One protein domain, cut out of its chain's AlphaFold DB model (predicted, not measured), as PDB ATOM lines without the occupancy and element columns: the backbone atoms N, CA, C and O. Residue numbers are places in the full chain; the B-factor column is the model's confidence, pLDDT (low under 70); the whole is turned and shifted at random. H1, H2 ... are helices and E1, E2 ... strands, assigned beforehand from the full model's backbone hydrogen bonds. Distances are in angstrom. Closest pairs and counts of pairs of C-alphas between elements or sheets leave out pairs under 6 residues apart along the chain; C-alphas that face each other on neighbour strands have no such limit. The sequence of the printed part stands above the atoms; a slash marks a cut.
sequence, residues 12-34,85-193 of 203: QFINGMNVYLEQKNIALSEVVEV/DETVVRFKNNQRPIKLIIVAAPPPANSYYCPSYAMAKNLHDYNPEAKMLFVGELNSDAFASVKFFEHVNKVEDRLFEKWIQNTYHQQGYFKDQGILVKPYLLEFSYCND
ATOM      1  N   GLN A  12      85.676  32.820 157.734       95.44
ATOM      2  CA  GLN A  12      86.220  32.774 159.087       95.44
ATOM      3  C   GLN A  12      87.481  33.635 159.223       95.44
ATOM      4  O   GLN A  12      87.609  34.356 160.211       95.44
ATOM      5  N   PHE A  13      88.378  33.597 158.233       95.44
ATOM      6  CA  PHE A  13      89.583  34.423 158.229       95.44
ATOM      7  C   PHE A  13      89.245  35.915 158.108       95.44
ATOM      8  O   PHE A  13      89.731  36.716 158.901       95.44
ATOM      9  N   ILE A  14      88.340  36.285 157.192       96.50
ATOM     10  CA  ILE A  14      87.874  37.674 157.027       96.50
ATOM     11  C   ILE A  14      87.198  38.200 158.297       96.50
ATOM     12  O   ILE A  14      87.516  39.294 158.758       96.50
ATOM     13  N   ASN A  15      86.305  37.415 158.904       97.62
ATOM     14  CA  ASN A  15      85.666  37.798 160.164       97.62
ATOM     15  C   ASN A  15      86.697  37.962 161.285       97.62
ATOM     16  O   ASN A  15      86.627  38.918 162.053       97.62
ATOM     17  N   GLY A  16      87.673  37.057 161.353       97.94
ATOM     18  CA  GLY A  16      88.790  37.144 162.283       97.94
ATOM     19  C   GLY A  16      89.601  38.433 162.125       97.94
ATOM     20  O   GLY A  16      89.859  39.127 163.107       97.94
ATOM     21  N   MET A  17      89.927  38.808 160.887       97.88
ATOM     22  CA  MET A  17      90.597  40.074 160.589       97.88
ATOM     23  C   MET A  17      89.773  41.291 161.013       97.88
ATOM     24  O   MET A  17      90.312  42.165 161.685       97.88
ATOM     25  N   ASN A  18      88.477  41.334 160.698       98.25
ATOM     26  CA  ASN A  18      87.610  42.448 161.095       98.25
ATOM     27  C   ASN A  18      87.555  42.618 162.621       98.25
ATOM     28  O   ASN A  18      87.716  43.730 163.120       98.25
ATOM     29  N   VAL A  19      87.422  41.517 163.370       98.38
ATOM     30  CA  VAL A  19      87.434  41.548 164.843       98.38
ATOM     31  C   VAL A  19      88.795  41.991 165.387       98.38
ATOM     32  O   VAL A  19      88.854  42.747 166.356       98.38
ATOM     33  N   TYR A  20      89.900  41.546 164.782       98.50
ATOM     34  CA  TYR A  20      91.239  41.993 165.168       98.50
ATOM     35  C   TYR A  20      91.413  43.504 164.969       98.50
ATOM     36  O   TYR A  20      91.855  44.189 165.891       98.50
ATOM     37  N   LEU A  21      91.036  44.022 163.796       98.44
ATOM     38  CA  LEU A  21      91.128  45.445 163.463       98.44
ATOM     39  C   LEU A  21      90.284  46.302 164.415       98.44
ATOM     40  O   LEU A  21      90.784  47.294 164.944       98.44
ATOM     41  N   GLU A  22      89.053  45.870 164.705       98.25
ATOM     42  CA  GLU A  22      88.166  46.526 165.670       98.25
ATOM     43  C   GLU A  22      88.800  46.576 167.068       98.25
ATOM     44  O   GLU A  22      88.918  47.647 167.660       98.25
ATOM     45  N   GLN A  23      89.305  45.448 167.581       98.19
ATOM     46  CA  GLN A  23      89.917  45.393 168.917       98.19
ATOM     47  C   GLN A  23      91.238  46.164 169.019       98.19
ATOM     48  O   GLN A  23      91.637  46.561 170.116       98.19
ATOM     49  N   LYS A  24      91.926  46.384 167.895       97.75
ATOM     50  CA  LYS A  24      93.136  47.211 167.817       97.75
ATOM     51  C   LYS A  24      92.853  48.683 167.531       97.75
ATOM     52  O   LYS A  24      93.798  49.467 167.539       97.75
ATOM     53  N   ASN A  25      91.593  49.071 167.321       97.62
ATOM     54  CA  ASN A  25      91.211  50.414 166.880       97.62
ATOM     55  C   ASN A  25      91.978  50.846 165.612       97.62
ATOM     56  O   ASN A  25      92.498  51.963 165.525       97.62
ATOM     57  N   ILE A  26      92.094  49.930 164.648       98.00
ATOM     58  CA  ILE A  26      92.676  50.192 163.330       98.00
ATOM     59  C   ILE A  26      91.517  50.374 162.354       98.00
ATOM     60  O   ILE A  26      90.763  49.434 162.102       98.00
ATOM     61  N   ALA A  27      91.360  51.580 161.808       97.88
ATOM     62  CA  ALA A  27      90.340  51.823 160.794       97.88
ATOM     63  C   ALA A  27      90.743  51.172 159.461       97.88
ATOM     64  O   ALA A  27      91.927  51.116 159.134       97.88
ATOM     65  N   LEU A  28      89.770  50.739 158.647       97.50
ATOM     66  CA  LEU A  28      90.051  50.167 157.318       97.50
ATOM     67  C   LEU A  28      90.852  51.129 156.428       97.50
ATOM     68  O   LEU A  28      91.698  50.684 155.664       97.50
ATOM     69  N   SER A  29      90.670  52.446 156.589       97.25
ATOM     70  CA  SER A  29      91.452  53.488 155.904       97.25
ATOM     71  C   SER A  29      92.950  53.507 156.262       97.25
ATOM     72  O   SER A  29      93.726  54.177 155.586       97.25
ATOM     73  N   GLU A  30      93.346  52.812 157.333       98.12
ATOM     74  CA  GLU A  30      94.727  52.667 157.821       98.12
ATOM     75  C   GLU A  30      95.325  51.285 157.495       98.12
ATOM     76  O   GLU A  30      96.437  50.969 157.934       98.12
ATOM     77  N   VAL A  31      94.578  50.453 156.761       98.44
ATOM     78  CA  VAL A  31      94.989  49.125 156.297       98.44
ATOM     79  C   VAL A  31      95.313  49.196 154.812       98.44
ATOM     80  O   VAL A  31      94.557  49.773 154.037       98.44
ATOM     81  N   VAL A  32      96.429  48.607 154.400       97.81
ATOM     82  CA  VAL A  32      96.825  48.530 152.988       97.81
ATOM     83  C   VAL A  32      97.240  47.103 152.676       97.81
ATOM     84  O   VAL A  32      98.002  46.521 153.435       97.81
ATOM     85  N   GLU A  33      96.768  46.524 151.581       95.69
ATOM     86  CA  GLU A  33      97.267  45.257 151.049       95.69
ATOM     87  C   GLU A  33      98.248  45.524 149.909       95.69
ATOM     88  O   GLU A  33      97.924  46.231 148.960       95.69
ATOM     89  N   VAL A  34      99.438  44.931 149.993       93.06
ATOM     90  CA  VAL A  34     100.437  44.911 148.921       93.06
ATOM     91  C   VAL A  34     100.701  43.479 148.478       93.06
ATOM     92  O   VAL A  34     100.474  42.531 149.233       93.06
ATOM     93  N   ASP A  85     106.725  49.597 147.718       90.69
ATOM     94  CA  ASP A  85     107.472  50.712 148.299       90.69
ATOM     95  C   ASP A  85     106.931  52.086 147.864       90.69
ATOM     96  O   ASP A  85     106.780  52.964 148.720       90.69
ATOM     97  N   GLU A  86     106.553  52.262 146.591       91.38
ATOM     98  CA  GLU A  86     105.901  53.481 146.089       91.38
ATOM     99  C   GLU A  86     104.579  53.740 146.817       91.38
ATOM    100  O   GLU A  86     104.284  54.881 147.176       91.38
ATOM    101  N   THR A  87     103.834  52.676 147.133       94.06
ATOM    102  CA  THR A  87     102.605  52.750 147.934       94.06
ATOM    103  C   THR A  87     102.858  53.429 149.278       94.06
ATOM    104  O   THR A  87     102.159  54.373 149.652       94.06
ATOM    105  N   VAL A  88     103.883  52.991 150.014       95.56
ATOM    106  CA  VAL A  88     104.214  53.573 151.322       95.56
ATOM    107  C   VAL A  88     104.610  55.043 151.176       95.56
ATOM    108  O   VAL A  88     104.148  55.891 151.945       95.56
ATOM    109  N   VAL A  89     105.411  55.372 150.159       93.94
ATOM    110  CA  VAL A  89     105.816  56.755 149.860       93.94
ATOM    111  C   VAL A  89     104.602  57.630 149.530       93.94
ATOM    112  O   VAL A  89     104.501  58.756 150.020       93.94
ATOM    113  N   ARG A  90     103.639  57.120 148.757       95.25
ATOM    114  CA  ARG A  90     102.398  57.827 148.419       95.25
ATOM    115  C   ARG A  90     101.550  58.117 149.656       95.25
ATOM    116  O   ARG A  90     101.060  59.236 149.798       95.25
ATOM    117  N   PHE A  91     101.381  57.151 150.561       96.75
ATOM    118  CA  PHE A  91     100.644  57.362 151.816       96.75
ATOM    119  C   PHE A  91     101.339  58.387 152.715       96.75
ATOM    120  O   PHE A  91     100.681  59.305 153.209       96.75
ATOM    121  N   LYS A  92     102.673  58.314 152.823       95.69
ATOM    122  CA  LYS A  92     103.494  59.314 153.516       95.69
ATOM    123  C   LYS A  92     103.286  60.721 152.955       95.69
ATOM    124  O   LYS A  92     102.980  61.639 153.715       95.69
ATOM    125  N   ASN A  93     103.402  60.893 151.638       95.75
ATOM    126  CA  ASN A  93     103.262  62.195 150.977       95.75
ATOM    127  C   ASN A  93     101.850  62.782 151.112       95.75
ATOM    128  O   ASN A  93     101.697  63.992 151.249       95.75
ATOM    129  N   ASN A  94     100.827  61.924 151.127       95.88
ATOM    130  CA  ASN A  94      99.433  62.322 151.320       95.88
ATOM    131  C   ASN A  94      99.022  62.424 152.799       95.88
ATOM    132  O   ASN A  94      97.841  62.623 153.078       95.88
ATOM    133  N   GLN A  95      99.962  62.266 153.738       94.38
ATOM    134  CA  GLN A  95      99.711  62.303 155.184       94.38
ATOM    135  C   GLN A  95      98.615  61.319 155.640       94.38
ATOM    136  O   GLN A  95      97.871  61.591 156.582       94.38
ATOM    137  N   ARG A  96      98.510  60.161 154.975       95.88
ATOM    138  CA  ARG A  96      97.549  59.102 155.303       95.88
ATOM    139  C   ARG A  96      98.233  58.006 156.116       95.88
ATOM    140  O   ARG A  96      99.094  57.326 155.560       95.88
ATOM    141  N   PRO A  97      97.851  57.792 157.387       95.62
ATOM    142  CA  PRO A  97      98.509  56.803 158.228       95.62
ATOM    143  C   PRO A  97      98.294  55.382 157.698       95.62
ATOM    144  O   PRO A  97      97.192  55.018 157.292       95.62
ATOM    145  N   ILE A  98      99.347  54.569 157.765       97.94
ATOM    146  CA  ILE A  98      99.269  53.111 157.626       97.94
ATOM    147  C   ILE A  98      99.577  52.528 159.002       97.94
ATOM    148  O   ILE A  98     100.674  52.741 159.515       97.94
ATOM    149  N   LYS A  99      98.630  51.807 159.607       98.19
ATOM    150  CA  LYS A  99      98.852  51.066 160.864       98.19
ATOM    151  C   LYS A  99      99.089  49.580 160.632       98.19
ATOM    152  O   LYS A  99      99.813  48.954 161.404       98.19
ATOM    153  N   LEU A 100      98.493  49.021 159.582       98.56
ATOM    154  CA  LEU A 100      98.684  47.630 159.194       98.56
ATOM    155  C   LEU A 100      98.890  47.541 157.685       98.56
ATOM    156  O   LEU A 100      98.016  47.937 156.918       98.56
ATOM    157  N   ILE A 101     100.013  46.973 157.260       98.12
ATOM    158  CA  ILE A 101     100.201  46.563 155.869       98.12
ATOM    159  C   ILE A 101     100.071  45.041 155.770       98.12
ATOM    160  O   ILE A 101     100.665  44.299 156.551       98.12
ATOM    161  N   ILE A 102      99.256  44.557 154.846       97.69
ATOM    162  CA  ILE A 102      99.070  43.140 154.562       97.69
ATOM    163  C   ILE A 102     100.022  42.764 153.433       97.69
ATOM    164  O   ILE A 102     100.018  43.380 152.371       97.69
ATOM    165  N   VAL A 103     100.833  41.744 153.680       94.56
ATOM    166  CA  VAL A 103     101.859  41.219 152.781       94.56
ATOM    167  C   VAL A 103     101.520  39.751 152.530       94.56
ATOM    168  O   VAL A 103     102.009  38.846 153.213       94.56
ATOM    169  N   ALA A 104     100.594  39.514 151.605       89.12
ATOM    170  CA  ALA A 104     100.059  38.188 151.324       89.12
ATOM    171  C   ALA A 104     100.851  37.510 150.203       89.12
ATOM    172  O   ALA A 104     100.762  37.918 149.053       89.12
ATOM    173  N   ALA A 105     101.599  36.455 150.539       87.06
ATOM    174  CA  ALA A 105     102.399  35.673 149.598       87.06
ATOM    175  C   ALA A 105     103.296  36.535 148.676       87.06
ATOM    176  O   ALA A 105     103.207  36.408 147.454       87.06
ATOM    177  N   PRO A 106     104.151  37.419 149.233       87.12
ATOM    178  CA  PRO A 106     105.012  38.257 148.407       87.12
ATOM    179  C   PRO A 106     105.953  37.378 147.569       87.12
ATOM    180  O   PRO A 106     106.499  36.407 148.108       87.12
ATOM    181  N   PRO A 107     106.190  37.716 146.291       80.12
ATOM    182  CA  PRO A 107     107.078  36.937 145.440       80.12
ATOM    183  C   PRO A 107     108.505  36.914 146.012       80.12
ATOM    184  O   PRO A 107     108.910  37.855 146.712       80.12
ATOM    185  N   PRO A 108     109.288  35.861 145.724       77.19
ATOM    186  CA  PRO A 108     110.688  35.841 146.098       77.19
ATOM    187  C   PRO A 108     111.457  36.940 145.361       77.19
ATOM    188  O   PRO A 108     111.164  37.283 144.211       77.19
ATOM    189  N   ALA A 109     112.447  37.520 146.034       71.25
ATOM    190  CA  ALA A 109     113.302  38.523 145.409       71.25
ATOM    191  C   ALA A 109     114.322  37.888 144.463       71.25
ATOM    192  O   ALA A 109     114.767  36.760 144.666       71.25
ATOM    193  N   ASN A 110     114.777  38.666 143.482       65.00
ATOM    194  CA  ASN A 110     116.001  38.355 142.749       65.00
ATOM    195  C   ASN A 110     117.173  39.192 143.298       65.00
ATOM    196  O   ASN A 110     116.994  40.045 144.170       65.00
ATOM    197  N   SER A 111     118.384  38.980 142.777       57.19
ATOM    198  CA  SER A 111     119.600  39.673 143.230       57.19
ATOM    199  C   SER A 111     119.584  41.202 143.066       57.19
ATOM    200  O   SER A 111     120.466  41.865 143.601       57.19
ATOM    201  N   TYR A 112     118.620  41.770 142.334       60.31
ATOM    202  CA  TYR A 112     118.561  43.197 142.001       60.31
ATOM    203  C   TYR A 112     117.372  43.931 142.632       60.31
ATOM    204  O   TYR A 112     117.407  45.156 142.736       60.31
ATOM    205  N   TYR A 113     116.328  43.217 143.058       67.62
ATOM    206  CA  TYR A 113     115.079  43.826 143.506       67.62
ATOM    207  C   TYR A 113     114.453  43.066 144.682       67.62
ATOM    208  O   TYR A 113     114.069  41.905 144.553       67.62
ATOM    209  N   CYS A 114     114.342  43.745 145.833       81.81
ATOM    210  CA  CYS A 114     113.780  43.229 147.090       81.81
ATOM    211  C   CYS A 114     112.595  44.106 147.561       81.81
ATOM    212  O   CYS A 114     112.760  44.902 148.492       81.81
ATOM    213  N   PRO A 115     111.404  43.987 146.946       84.94
ATOM    214  CA  PRO A 115     110.288  44.918 147.159       84.94
ATOM    215  C   PRO A 115     109.752  44.893 148.587       84.94
ATOM    216  O   PRO A 115     109.477  45.936 149.173       84.94
ATOM    217  N   SER A 116     109.634  43.701 149.175       90.56
ATOM    218  CA  SER A 116     109.150  43.530 150.545       90.56
ATOM    219  C   SER A 116     110.084  44.181 151.567       90.56
ATOM    220  O   SER A 116     109.608  44.807 152.509       90.56
ATOM    221  N   TYR A 117     111.403  44.100 151.359       91.62
ATOM    222  CA  TYR A 117     112.396  44.779 152.197       91.62
ATOM    223  C   TYR A 117     112.304  46.305 152.072       91.62
ATOM    224  O   TYR A 117     112.232  46.993 153.090       91.62
ATOM    225  N   ALA A 118     112.281  46.834 150.844       91.19
ATOM    226  CA  ALA A 118     112.195  48.277 150.606       91.19
ATOM    227  C   ALA A 118     110.906  48.868 151.198       91.19
ATOM    228  O   ALA A 118     110.950  49.882 151.894       91.19
ATOM    229  N   MET A 119     109.776  48.182 150.998       94.56
ATOM    230  CA  MET A 119     108.493  48.527 151.607       94.56
ATOM    231  C   MET A 119     108.577  48.521 153.136       94.56
ATOM    232  O   MET A 119     108.192  49.507 153.758       94.56
ATOM    233  N   ALA A 120     109.113  47.457 153.745       95.56
ATOM    234  CA  ALA A 120     109.179  47.334 155.200       95.56
ATOM    235  C   ALA A 120     110.049  48.426 155.839       95.56
ATOM    236  O   ALA A 120     109.647  49.018 156.842       95.56
ATOM    237  N   LYS A 121     111.200  48.738 155.227       94.19
ATOM    238  CA  LYS A 121     112.067  49.840 155.660       94.19
ATOM    239  C   LYS A 121     111.336  51.181 155.551       94.19
ATOM    240  O   LYS A 121     111.242  51.903 156.536       94.19
ATOM    241  N   ASN A 122     110.758  51.486 154.387       94.25
ATOM    242  CA  ASN A 122     110.034  52.741 154.176       94.25
ATOM    243  C   ASN A 122     108.835  52.883 155.122       94.25
ATOM    244  O   ASN A 122     108.538  53.990 155.570       94.25
ATOM    245  N   LEU A 123     108.143  51.779 155.425       96.44
ATOM    246  CA  LEU A 123     107.016  51.773 156.354       96.44
ATOM    247  C   LEU A 123     107.486  52.125 157.758       96.44
ATOM    248  O   LEU A 123     106.847  52.942 158.409       96.44
ATOM    249  N   HIS A 124     108.608  51.559 158.197       95.69
ATOM    250  CA  HIS A 124     109.204  51.876 159.488       95.69
ATOM    251  C   HIS A 124     109.675  53.330 159.568       95.69
ATOM    252  O   HIS A 124     109.331  54.026 160.518       95.69
ATOM    253  N   ASP A 125     110.383  53.818 158.545       92.94
ATOM    254  CA  ASP A 125     110.847  55.210 158.465       92.94
ATOM    255  C   ASP A 125     109.671  56.209 158.465       92.94
ATOM    256  O   ASP A 125     109.809  57.356 158.894       92.94
ATOM    257  N   TYR A 126     108.511  55.798 157.940       94.12
ATOM    258  CA  TYR A 126     107.289  56.600 157.907       94.12
ATOM    259  C   TYR A 126     106.483  56.524 159.215       94.12
ATOM    260  O   TYR A 126     106.075  57.556 159.746       94.12
ATOM    261  N   ASN A 127     106.231  55.314 159.711       95.44
ATOM    262  CA  ASN A 127     105.457  55.025 160.911       95.44
ATOM    263  C   ASN A 127     106.050  53.799 161.645       95.44
ATOM    264  O   ASN A 127     105.639  52.668 161.373       95.44
ATOM    265  N   PRO A 128     106.964  54.002 162.613       93.69
ATOM    266  CA  PRO A 128     107.626  52.912 163.338       93.69
ATOM    267  C   PRO A 128     106.676  51.984 164.109       93.69
ATOM    268  O   PRO A 128     107.035  50.849 164.422       93.69
ATOM    269  N   GLU A 129     105.465  52.447 164.433       95.31
ATOM    270  CA  GLU A 129     104.461  51.650 165.143       95.31
ATOM    271  C   GLU A 129     103.657  50.729 164.214       95.31
ATOM    272  O   GLU A 129     103.012  49.791 164.694       95.31
ATOM    273  N   ALA A 130     103.700  50.966 162.898       97.25
ATOM    274  CA  ALA A 130     102.983  50.162 161.920       97.25
ATOM    275  C   ALA A 130     103.453  48.703 161.938       97.25
ATOM    276  O   ALA A 130     104.640  48.404 162.093       97.25
ATOM    277  N   LYS A 131     102.506  47.780 161.756       98.19
ATOM    278  CA  LYS A 131     102.773  46.339 161.699       98.19
ATOM    279  C   LYS A 131     102.548  45.785 160.301       98.19
ATOM    280  O   LYS A 131     101.798  46.338 159.499       98.19
ATOM    281  N   MET A 132     103.181  44.653 160.034       98.50
ATOM    282  CA  MET A 132     103.011  43.872 158.816       98.50
ATOM    283  C   MET A 132     102.258  42.581 159.142       98.50
ATOM    284  O   MET A 132     102.726  41.777 159.946       98.50
ATOM    285  N   LEU A 133     101.110  42.353 158.507       98.12
ATOM    286  CA  LEU A 133     100.463  41.044 158.460       98.12
ATOM    287  C   LEU A 133     101.057  40.273 157.282       98.12
ATOM    288  O   LEU A 133     100.655  40.468 156.142       98.12
ATOM    289  N   PHE A 134     102.036  39.417 157.549       97.06
ATOM    290  CA  PHE A 134     102.657  38.570 156.535       97.06
ATOM    291  C   PHE A 134     101.934  37.224 156.468       97.06
ATOM    292  O   PHE A 134     101.810  36.546 157.487       97.06
ATOM    293  N   VAL A 135     101.473  36.809 155.289       95.00
ATOM    294  CA  VAL A 135     100.880  35.476 155.075       95.00
ATOM    295  C   VAL A 135     101.778  34.695 154.129       95.00
ATOM    296  O   VAL A 135     101.810  34.972 152.935       95.00
ATOM    297  N   GLY A 136     102.508  33.720 154.662       93.44
ATOM    298  CA  GLY A 136     103.512  32.970 153.908       93.44
ATOM    299  C   GLY A 136     104.234  31.959 154.788       93.44
ATOM    300  O   GLY A 136     103.729  31.577 155.845       93.44
ATOM    301  N   GLU A 137     105.424  31.561 154.362       92.44
ATOM    302  CA  GLU A 137     106.384  30.790 155.149       92.44
ATOM    303  C   GLU A 137     107.615  31.666 155.412       92.44
ATOM    304  O   GLU A 137     108.135  32.305 154.498       92.44
ATOM    305  N   LEU A 138     108.066  31.750 156.665       92.19
ATOM    306  CA  LEU A 138     109.257  32.538 157.002       92.19
ATOM    307  C   LEU A 138     110.530  31.806 156.582       92.19
ATOM    308  O   LEU A 138     110.616  30.595 156.771       92.19
ATOM    309  N   ASN A 139     111.540  32.558 156.130       85.38
ATOM    310  CA  ASN A 139     112.837  32.027 155.688       85.38
ATOM    311  C   ASN A 139     112.709  30.971 154.576       85.38
ATOM    312  O   ASN A 139     113.460  29.999 154.554       85.38
ATOM    313  N   SER A 140     111.729  31.149 153.689       84.69
ATOM    314  CA  SER A 140     111.439  30.243 152.580       84.69
ATOM    315  C   SER A 140     111.835  30.891 151.260       84.69
ATOM    316  O   SER A 140     111.526  32.060 151.036       84.69
ATOM    317  N   ASP A 141     112.440  30.122 150.356       82.19
ATOM    318  CA  ASP A 141     112.771  30.584 148.999       82.19
ATOM    319  C   ASP A 141     111.517  30.840 148.143       82.19
ATOM    320  O   ASP A 141     111.603  31.406 147.055       82.19
ATOM    321  N   ALA A 142     110.339  30.429 148.626       81.94
ATOM    322  CA  ALA A 142     109.060  30.684 147.974       81.94
ATOM    323  C   ALA A 142     108.494  32.087 148.262       81.94
ATOM    324  O   ALA A 142     107.577  32.513 147.560       81.94
ATOM    325  N   PHE A 143     108.999  32.802 149.279       87.44
ATOM    326  CA  PHE A 143     108.421  34.071 149.728       87.44
ATOM    327  C   PHE A 143     109.478  35.104 150.096       87.44
ATOM    328  O   PHE A 143     110.347  34.829 150.914       87.44
ATOM    329  N   ALA A 144     109.310  36.341 149.621       88.12
ATOM    330  CA  ALA A 144     110.177  37.473 149.967       88.12
ATOM    331  C   ALA A 144     111.688  37.170 149.789       88.12
ATOM    332  O   ALA A 144     112.087  36.261 149.068       88.12
ATOM    333  N   SER A 145     112.562  37.992 150.371       87.69
ATOM    334  CA  SER A 145     114.012  37.771 150.344       87.69
ATOM    335  C   SER A 145     114.546  37.373 151.711       87.69
ATOM    336  O   SER A 145     113.996  37.773 152.738       87.69
ATOM    337  N   VAL A 146     115.701  36.703 151.728       87.81
ATOM    338  CA  VAL A 146     116.517  36.551 152.945       87.81
ATOM    339  C   VAL A 146     116.748  37.915 153.605       87.81
ATOM    340  O   VAL A 146     116.494  38.071 154.795       87.81
ATOM    341  N   LYS A 147     117.085  38.941 152.806       88.38
ATOM    342  CA  LYS A 147     117.262  40.323 153.281       88.38
ATOM    343  C   LYS A 147     116.018  40.867 153.993       88.38
ATOM    344  O   LYS A 147     116.154  41.566 154.986       88.38
ATOM    345  N   PHE A 148     114.809  40.566 153.524       91.62
ATOM    346  CA  PHE A 148     113.578  40.949 154.220       91.62
ATOM    347  C   PHE A 148     113.480  40.252 155.579       91.62
ATOM    348  O   PHE A 148     113.272  40.923 156.586       91.62
ATOM    349  N   PHE A 149     113.682  38.933 155.626       92.25
ATOM    350  CA  PHE A 149     113.541  38.166 156.866       92.25
ATOM    351  C   PHE A 149     114.592  38.495 157.932       92.25
ATOM    352  O   PHE A 149     114.282  38.448 159.117       92.25
ATOM    353  N   GLU A 150     115.801  38.891 157.535       90.81
ATOM    354  CA  GLU A 150     116.846  39.366 158.455       90.81
ATOM    355  C   GLU A 150     116.489  40.683 159.161       90.81
ATOM    356  O   GLU A 150     117.089  41.017 160.181       90.81
ATOM    357  N   HIS A 151     115.517  41.433 158.633       93.25
ATOM    358  CA  HIS A 151     115.165  42.777 159.096       93.25
ATOM    359  C   HIS A 151     113.742  42.878 159.638       93.25
ATOM    360  O   HIS A 151     113.218  43.980 159.799       93.25
ATOM    361  N   VAL A 152     113.097  41.746 159.908       94.94
ATOM    362  CA  VAL A 152     111.765  41.726 160.508       94.94
ATOM    363  C   VAL A 152     111.735  40.815 161.722       94.94
ATOM    364  O   VAL A 152     112.207  39.681 161.693       94.94
ATOM    365  N   ASN A 153     111.116  41.299 162.792       96.06
ATOM    366  CA  ASN A 153     110.877  40.528 164.002       96.06
ATOM    367  C   ASN A 153     109.419  40.101 164.076       96.06
ATOM    368  O   ASN A 153     108.519  40.823 163.647       96.06
ATOM    369  N   LYS A 154     109.181  38.929 164.668       97.31
ATOM    370  CA  LYS A 154     107.828  38.515 165.042       97.31
ATOM    371  C   LYS A 154     107.350  39.337 166.227       97.31
ATOM    372  O   LYS A 154     108.062  39.465 167.217       97.31
ATOM    373  N   VAL A 155     106.111  39.797 166.146       97.44
ATOM    374  CA  VAL A 155     105.424  40.481 167.237       97.44
ATOM    375  C   VAL A 155     104.527  39.486 167.960       97.44
ATOM    376  O   VAL A 155     103.671  38.840 167.352       97.44
ATOM    377  N   GLU A 156     104.710  39.368 169.272       96.81
ATOM    378  CA  GLU A 156     103.833  38.569 170.123       96.81
ATOM    379  C   GLU A 156     102.546  39.343 170.428       96.81
ATOM    380  O   GLU A 156     102.534  40.306 171.194       96.81
ATOM    381  N   ASP A 157     101.437  38.919 169.823       97.62
ATOM    382  CA  ASP A 157     100.135  39.560 169.986       97.62
ATOM    383  C   ASP A 157      99.036  38.507 170.161       97.62
ATOM    384  O   ASP A 157      98.633  37.820 169.222       97.62
ATOM    385  N   ARG A 158      98.509  38.401 171.386       97.62
ATOM    386  CA  ARG A 158      97.470  37.417 171.735       97.62
ATOM    387  C   ARG A 158      96.175  37.608 170.946       97.62
ATOM    388  O   ARG A 158      95.458  36.638 170.707       97.62
ATOM    389  N   LEU A 159      95.847  38.844 170.562       98.00
ATOM    390  CA  LEU A 159      94.659  39.107 169.749       98.00
ATOM    391  C   LEU A 159      94.881  38.642 168.313       98.00
ATOM    392  O   LEU A 159      93.969  38.074 167.717       98.00
ATOM    393  N   PHE A 160      96.091  38.831 167.788       98.31
ATOM    394  CA  PHE A 160      96.475  38.335 166.468       98.31
ATOM    395  C   PHE A 160      96.429  36.804 166.418       98.31
ATOM    396  O   PHE A 160      95.812  36.233 165.521       98.31
ATOM    397  N   GLU A 161      97.014  36.127 167.408       97.88
ATOM    398  CA  GLU A 161      96.969  34.664 167.503       97.88
ATOM    399  C   GLU A 161      95.518  34.158 167.518       97.88
ATOM    400  O   GLU A 161      95.120  33.324 166.700       97.88
ATOM    401  N   LYS A 162      94.693  34.725 168.406       97.81
ATOM    402  CA  LYS A 162      93.293  34.329 168.579       97.81
ATOM    403  C   LYS A 162      92.457  34.536 167.319       97.81
ATOM    404  O   LYS A 162      91.675  33.655 166.969       97.81
ATOM    405  N   TRP A 163      92.561  35.707 166.698       98.00
ATOM    406  CA  TRP A 163      91.614  36.125 165.669       98.00
ATOM    407  C   TRP A 163      92.125  35.951 164.247       98.00
ATOM    408  O   TRP A 163      91.303  35.848 163.347       98.00
ATOM    409  N   ILE A 164      93.436  35.865 164.031       97.31
ATOM    410  CA  ILE A 164      94.030  35.746 162.695       97.31
ATOM    411  C   ILE A 164      94.692  34.380 162.508       97.31
ATOM    412  O   ILE A 164      94.378  33.682 161.546       97.31
ATOM    413  N   GLN A 165      95.573  33.946 163.414       96.19
ATOM    414  CA  GLN A 165      96.264  32.659 163.232       96.19
ATOM    415  C   GLN A 165      95.317  31.468 163.387       96.19
ATOM    416  O   GLN A 165      95.289  30.594 162.524       96.19
ATOM    417  N   ASN A 166      94.494  31.456 164.438       95.31
ATOM    418  CA  ASN A 166      93.580  30.341 164.719       95.31
ATOM    419  C   ASN A 166      92.375  30.264 163.765       95.31
ATOM    420  O   ASN A 166      91.661  29.261 163.755       95.31
ATOM    421  N   THR A 167      92.133  31.309 162.975       94.94
ATOM    422  CA  THR A 167      91.063  31.366 161.966       94.94
ATOM    423  C   THR A 167      91.571  31.112 160.547       94.94
ATOM    424  O   THR A 167      90.765  30.908 159.635       94.94
ATOM    425  N   TYR A 168      92.894  31.099 160.343       94.56
ATOM    426  CA  TYR A 168      93.498  30.823 159.050       94.56
ATOM    427  C   TYR A 168      93.632  29.317 158.823       94.56
ATOM    428  O   TYR A 168      94.438  28.624 159.445       94.56
ATOM    429  N   HIS A 169      92.860  28.809 157.868       91.12
ATOM    430  CA  HIS A 169      92.918  27.416 157.446       91.12
ATOM    431  C   HIS A 169      93.478  27.350 156.032       91.12
ATOM    432  O   HIS A 169      92.780  27.683 155.074       91.12
ATOM    433  N   GLN A 170      94.738  26.935 155.901       88.38
ATOM    434  CA  GLN A 170      95.420  26.865 154.612       88.38
ATOM    435  C   GLN A 170      94.676  25.953 153.621       88.38
ATOM    436  O   GLN A 170      94.293  24.823 153.940       88.38
ATOM    437  N   GLN A 171      94.488  26.453 152.400       83.62
ATOM    438  CA  GLN A 171      93.843  25.775 151.276       83.62
ATOM    439  C   GLN A 171      94.505  26.216 149.962       83.62
ATOM    440  O   GLN A 171      95.214  27.220 149.941       83.62
ATOM    441  N   GLY A 172      94.244  25.488 148.873       77.38
ATOM    442  CA  GLY A 172      94.703  25.850 147.532       77.38
ATOM    443  C   GLY A 172      96.166  25.501 147.265       77.38
ATOM    444  O   GLY A 172      96.749  24.645 147.923       77.38
ATOM    445  N   TYR A 173      96.760  26.190 146.298       78.38
ATOM    446  CA  TYR A 173      98.027  25.797 145.687       78.38
ATOM    447  C   TYR A 173      99.172  25.534 146.655       78.38
ATOM    448  O   TYR A 173      99.791  24.483 146.565       78.38
ATOM    449  N   PHE A 174      99.461  26.439 147.596       82.31
ATOM    450  CA  PHE A 174     100.608  26.223 148.481       82.31
ATOM    451  C   PHE A 174     100.430  24.981 149.356       82.31
ATOM    452  O   PHE A 174     101.412  24.328 149.690       82.31
ATOM    453  N   LYS A 175      99.181  24.611 149.678       84.81
ATOM    454  CA  LYS A 175      98.894  23.351 150.369       84.81
ATOM    455  C   LYS A 175      99.213  22.155 149.473       84.81
ATOM    456  O   LYS A 175      99.826  21.204 149.945       84.81
ATOM    457  N   ASP A 176      98.823  22.221 148.203       83.56
ATOM    458  CA  ASP A 176      99.068  21.158 147.222       83.56
ATOM    459  C   ASP A 176     100.568  21.004 146.901       83.56
ATOM    460  O   ASP A 176     101.029  19.899 146.632       83.56
ATOM    461  N   GLN A 177     101.342  22.090 147.016       82.88
ATOM    462  CA  GLN A 177     102.808  22.101 146.909       82.88
ATOM    463  C   GLN A 177     103.531  21.691 148.208       82.88
ATOM    464  O   GLN A 177     104.758  21.653 148.241       82.88
ATOM    465  N   GLY A 178     102.808  21.406 149.297       86.69
ATOM    466  CA  GLY A 178     103.407  21.046 150.588       86.69
ATOM    467  C   GLY A 178     104.122  22.195 151.315       86.69
ATOM    468  O   GLY A 178     104.858  21.940 152.264       86.69
ATOM    469  N   ILE A 179     103.901  23.445 150.901       87.00
ATOM    470  CA  ILE A 179     104.484  24.650 151.505       87.00
ATOM    471  C   ILE A 179     103.586  25.104 152.658       87.00
ATOM    472  O   ILE A 179     102.385  25.291 152.462       87.00
ATOM    473  N   LEU A 180     104.127  25.307 153.863       90.56
ATOM    474  CA  LEU A 180     103.328  25.717 155.020       90.56
ATOM    475  C   LEU A 180     103.086  27.229 155.016       90.56
ATOM    476  O   LEU A 180     103.950  28.011 155.401       90.56
ATOM    477  N   VAL A 181     101.868  27.643 154.678       91.88
ATOM    478  CA  VAL A 181     101.480  29.058 154.687       91.88
ATOM    479  C   VAL A 181     100.664  29.365 155.927       91.88
ATOM    480  O   VAL A 181      99.630  28.738 156.164       91.88
ATOM    481  N   LYS A 182     101.087  30.371 156.693       94.88
ATOM    482  CA  LYS A 182     100.327  30.885 157.836       94.88
ATOM    483  C   LYS A 182     100.547  32.386 158.060       94.88
ATOM    484  O   LYS A 182     101.525  32.937 157.554       94.88
ATOM    485  N   PRO A 183      99.658  33.060 158.811       97.06
ATOM    486  CA  PRO A 183      99.821  34.467 159.143       97.06
ATOM    487  C   PRO A 183     100.861  34.684 160.248       97.06
ATOM    488  O   PRO A 183     100.912  33.952 161.242       97.06
ATOM    489  N   TYR A 184     101.628  35.758 160.118       98.12
ATOM    490  CA  TYR A 184     102.567  36.272 161.102       98.12
ATOM    491  C   TYR A 184     102.376  37.778 161.236       98.12
ATOM    492  O   TYR A 184     102.170  38.470 160.239       98.12
ATOM    493  N   LEU A 185     102.467  38.278 162.465       98.50
ATOM    494  CA  LEU A 185     102.565  39.706 162.716       98.50
ATOM    495  C   LEU A 185     104.043  40.054 162.823       98.50
ATOM    496  O   LEU A 185     104.753  39.474 163.647       98.50
ATOM    497  N   LEU A 186     104.499  40.958 161.967       98.31
ATOM    498  CA  LEU A 186     105.894  41.347 161.865       98.31
ATOM    499  C   LEU A 186     106.054  42.854 162.075       98.31
ATOM    500  O   LEU A 186     105.148  43.642 161.799       98.31
ATOM    501  N   GLU A 187     107.233  43.253 162.525       97.00
ATOM    502  CA  GLU A 187     107.692  44.641 162.544       97.00
ATOM    503  C   GLU A 187     109.107  44.717 161.983       97.00
ATOM    504  O   GLU A 187     109.870  43.760 162.102       97.00
ATOM    505  N   PHE A 188     109.453  45.833 161.351       95.44
ATOM    506  CA  PHE A 188     110.808  46.037 160.856       95.44
ATOM    507  C   PHE A 188     111.762  46.341 162.015       95.44
ATOM    508  O   PHE A 188     111.398  47.030 162.970       95.44
ATOM    509  N   SER A 189     113.001  45.880 161.897       91.44
ATOM    510  CA  SER A 189     114.094  46.242 162.790       91.44
ATOM    511  C   SER A 189     115.382  46.452 162.013       91.44
ATOM    512  O   SER A 189     115.760  45.618 161.189       91.44
ATOM    513  N   TYR A 190     116.100  47.525 162.330       85.56
ATOM    514  CA  TYR A 190     117.451  47.711 161.817       85.56
ATOM    515  C   TYR A 190     118.406  46.647 162.376       85.56
ATOM    516  O   TYR A 190     118.346  46.293 163.555       85.56
ATOM    517  N   CYS A 191     119.339  46.195 161.537       78.00
ATOM    518  CA  CYS A 191     120.535  45.467 161.948       78.00
ATOM    519  C   CYS A 191     121.254  46.197 163.088       78.00
ATOM    520  O   CYS A 191     121.398  47.416 163.061       78.00
ATOM    521  N   ASN A 192     121.851  45.456 164.022       65.19
ATOM    522  CA  ASN A 192     122.807  46.042 164.968       65.19
ATOM    523  C   ASN A 192     124.170  46.354 164.325       65.19
ATOM    524  O   ASN A 192     124.901  47.190 164.850       65.19
ATOM    525  N   ASP A 193     124.465  45.778 163.161       67.69
ATOM    526  CA  ASP A 193     125.667  46.049 162.369       67.69
ATOM    527  C   ASP A 193     125.659  47.483 161.803       67.69
ATOM    528  O   ASP A 193     124.611  47.978 161.384       67.69
TER     529      ASP A 193
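Overview. This is residues 12 to 34 and 85 to 193 of the 203 residues of an uncharacterized protein of Gracilibacillus kekensis (UniProt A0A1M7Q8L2). A strongly twisted sheet of five strands runs through the middle of this domain, with the helix H3 over one face, H2 side by side with H3, and H5 over the opposite face. H1 packs side by side with H5 and is not on the sheet, H4 packs on H3, and the short H6 lies far out on the stretch between H5 and E5. The printed part has 132 residues, with six named helices and five named strands in the order H1 E1 H2 E2 H3 E3 H4 E4 H5 H6 E5. The sheet is mixed, in the order E1 E2 E3 E5 E4, and the class is mixed, helices and strands. The whole is compact, with a radius of gyration of the C-alphas of 14.6 A and spans of 37 by 37 by 26 A.

Arrangement. Start at H1, residues 12 to 23, which is not on the sheet but touches H5, residues 158 to 165, at a shallow tilt of 27 degrees, opposite ways; the closest C-alphas, of Gly 16 and Trp 163, are 4.5 A apart. Go on to the edge strand E1, residues 31 to 34, and its parallel neighbour E2, residues 100 to 104, where N 34 and O 102 are within hydrogen-bond range at 2.9 A. H2, residues 85 to 93, is near E1, with 7 pairs of C-alphas within 10 A. H2 touches H3, residues 115 to 126, at a shallow tilt of 19 degrees, the same way; their closest C-alphas, of Asp 85 and Met 119, are 4.1 A apart. E2 is parallel to E3, residues 131 to 136, with N 103 and O 133 at 2.8 A; E2, H3 and E3 form a strand-helix-strand unit, two parallel neighbour strands with a helix between, and its crossover is right-handed. Look next at H4, residues 146 to 149: H3 touches it with residues 116 to 120 alone, and the closest C-alphas, of Tyr 117 and Phe 148, are 4.5 A apart. The edge strand E4, residues 152 to 154, is antiparallel to E5, residues 182 to 188, with N 153 and O 187 at 2.8 A. E5 is also antiparallel to E3, with N 134 and O 184 at 2.9 A. E3, H4 and E4 form a split strand-helix-strand unit, with E5 between the two strands, and its crossover is right-handed. H3 has a height over the sheet of 8.0 A and is only just over E3 and E5, with 3 C-alphas on each. H5, on the opposite face at a height of 8.0 A, is only just over E5, with 3 C-alphas on it. H6, residues 173 to 176, touches no helix and is not on the sheet. Every O i to N i+4 pair is within hydrogen-bond range in H1, H2, H3 and H5; H4 and H6 are too short for such a pair.

Along the chain. Find C-alpha 12 at (86.220, 32.774, 159.087); from there H1 runs 16.4 A to C-alpha 23. H2 covers 12.5 A, E2 12.4 A and E3 15.5 A. H3 begins at C-alpha 115, at (110.288, 44.918, 147.159), and runs 16.2 A. E5, the longest strand, runs 18.7 A to C-alpha 188 at (110.808, 46.037, 160.856).

Size, cuts and confidence. Look for the two C-alphas farthest apart, those of Gln 95 and Asp 176, at 41.9 A. Residues 35 to 84 are not printed, and C-alphas 34 and 85 are 9.1 A apart across this cut. Of the links that are printed whole, none is long. The mean pLDDT of the printed part is 91.7; residues 110 to 113 and 192 to 193 are under 70.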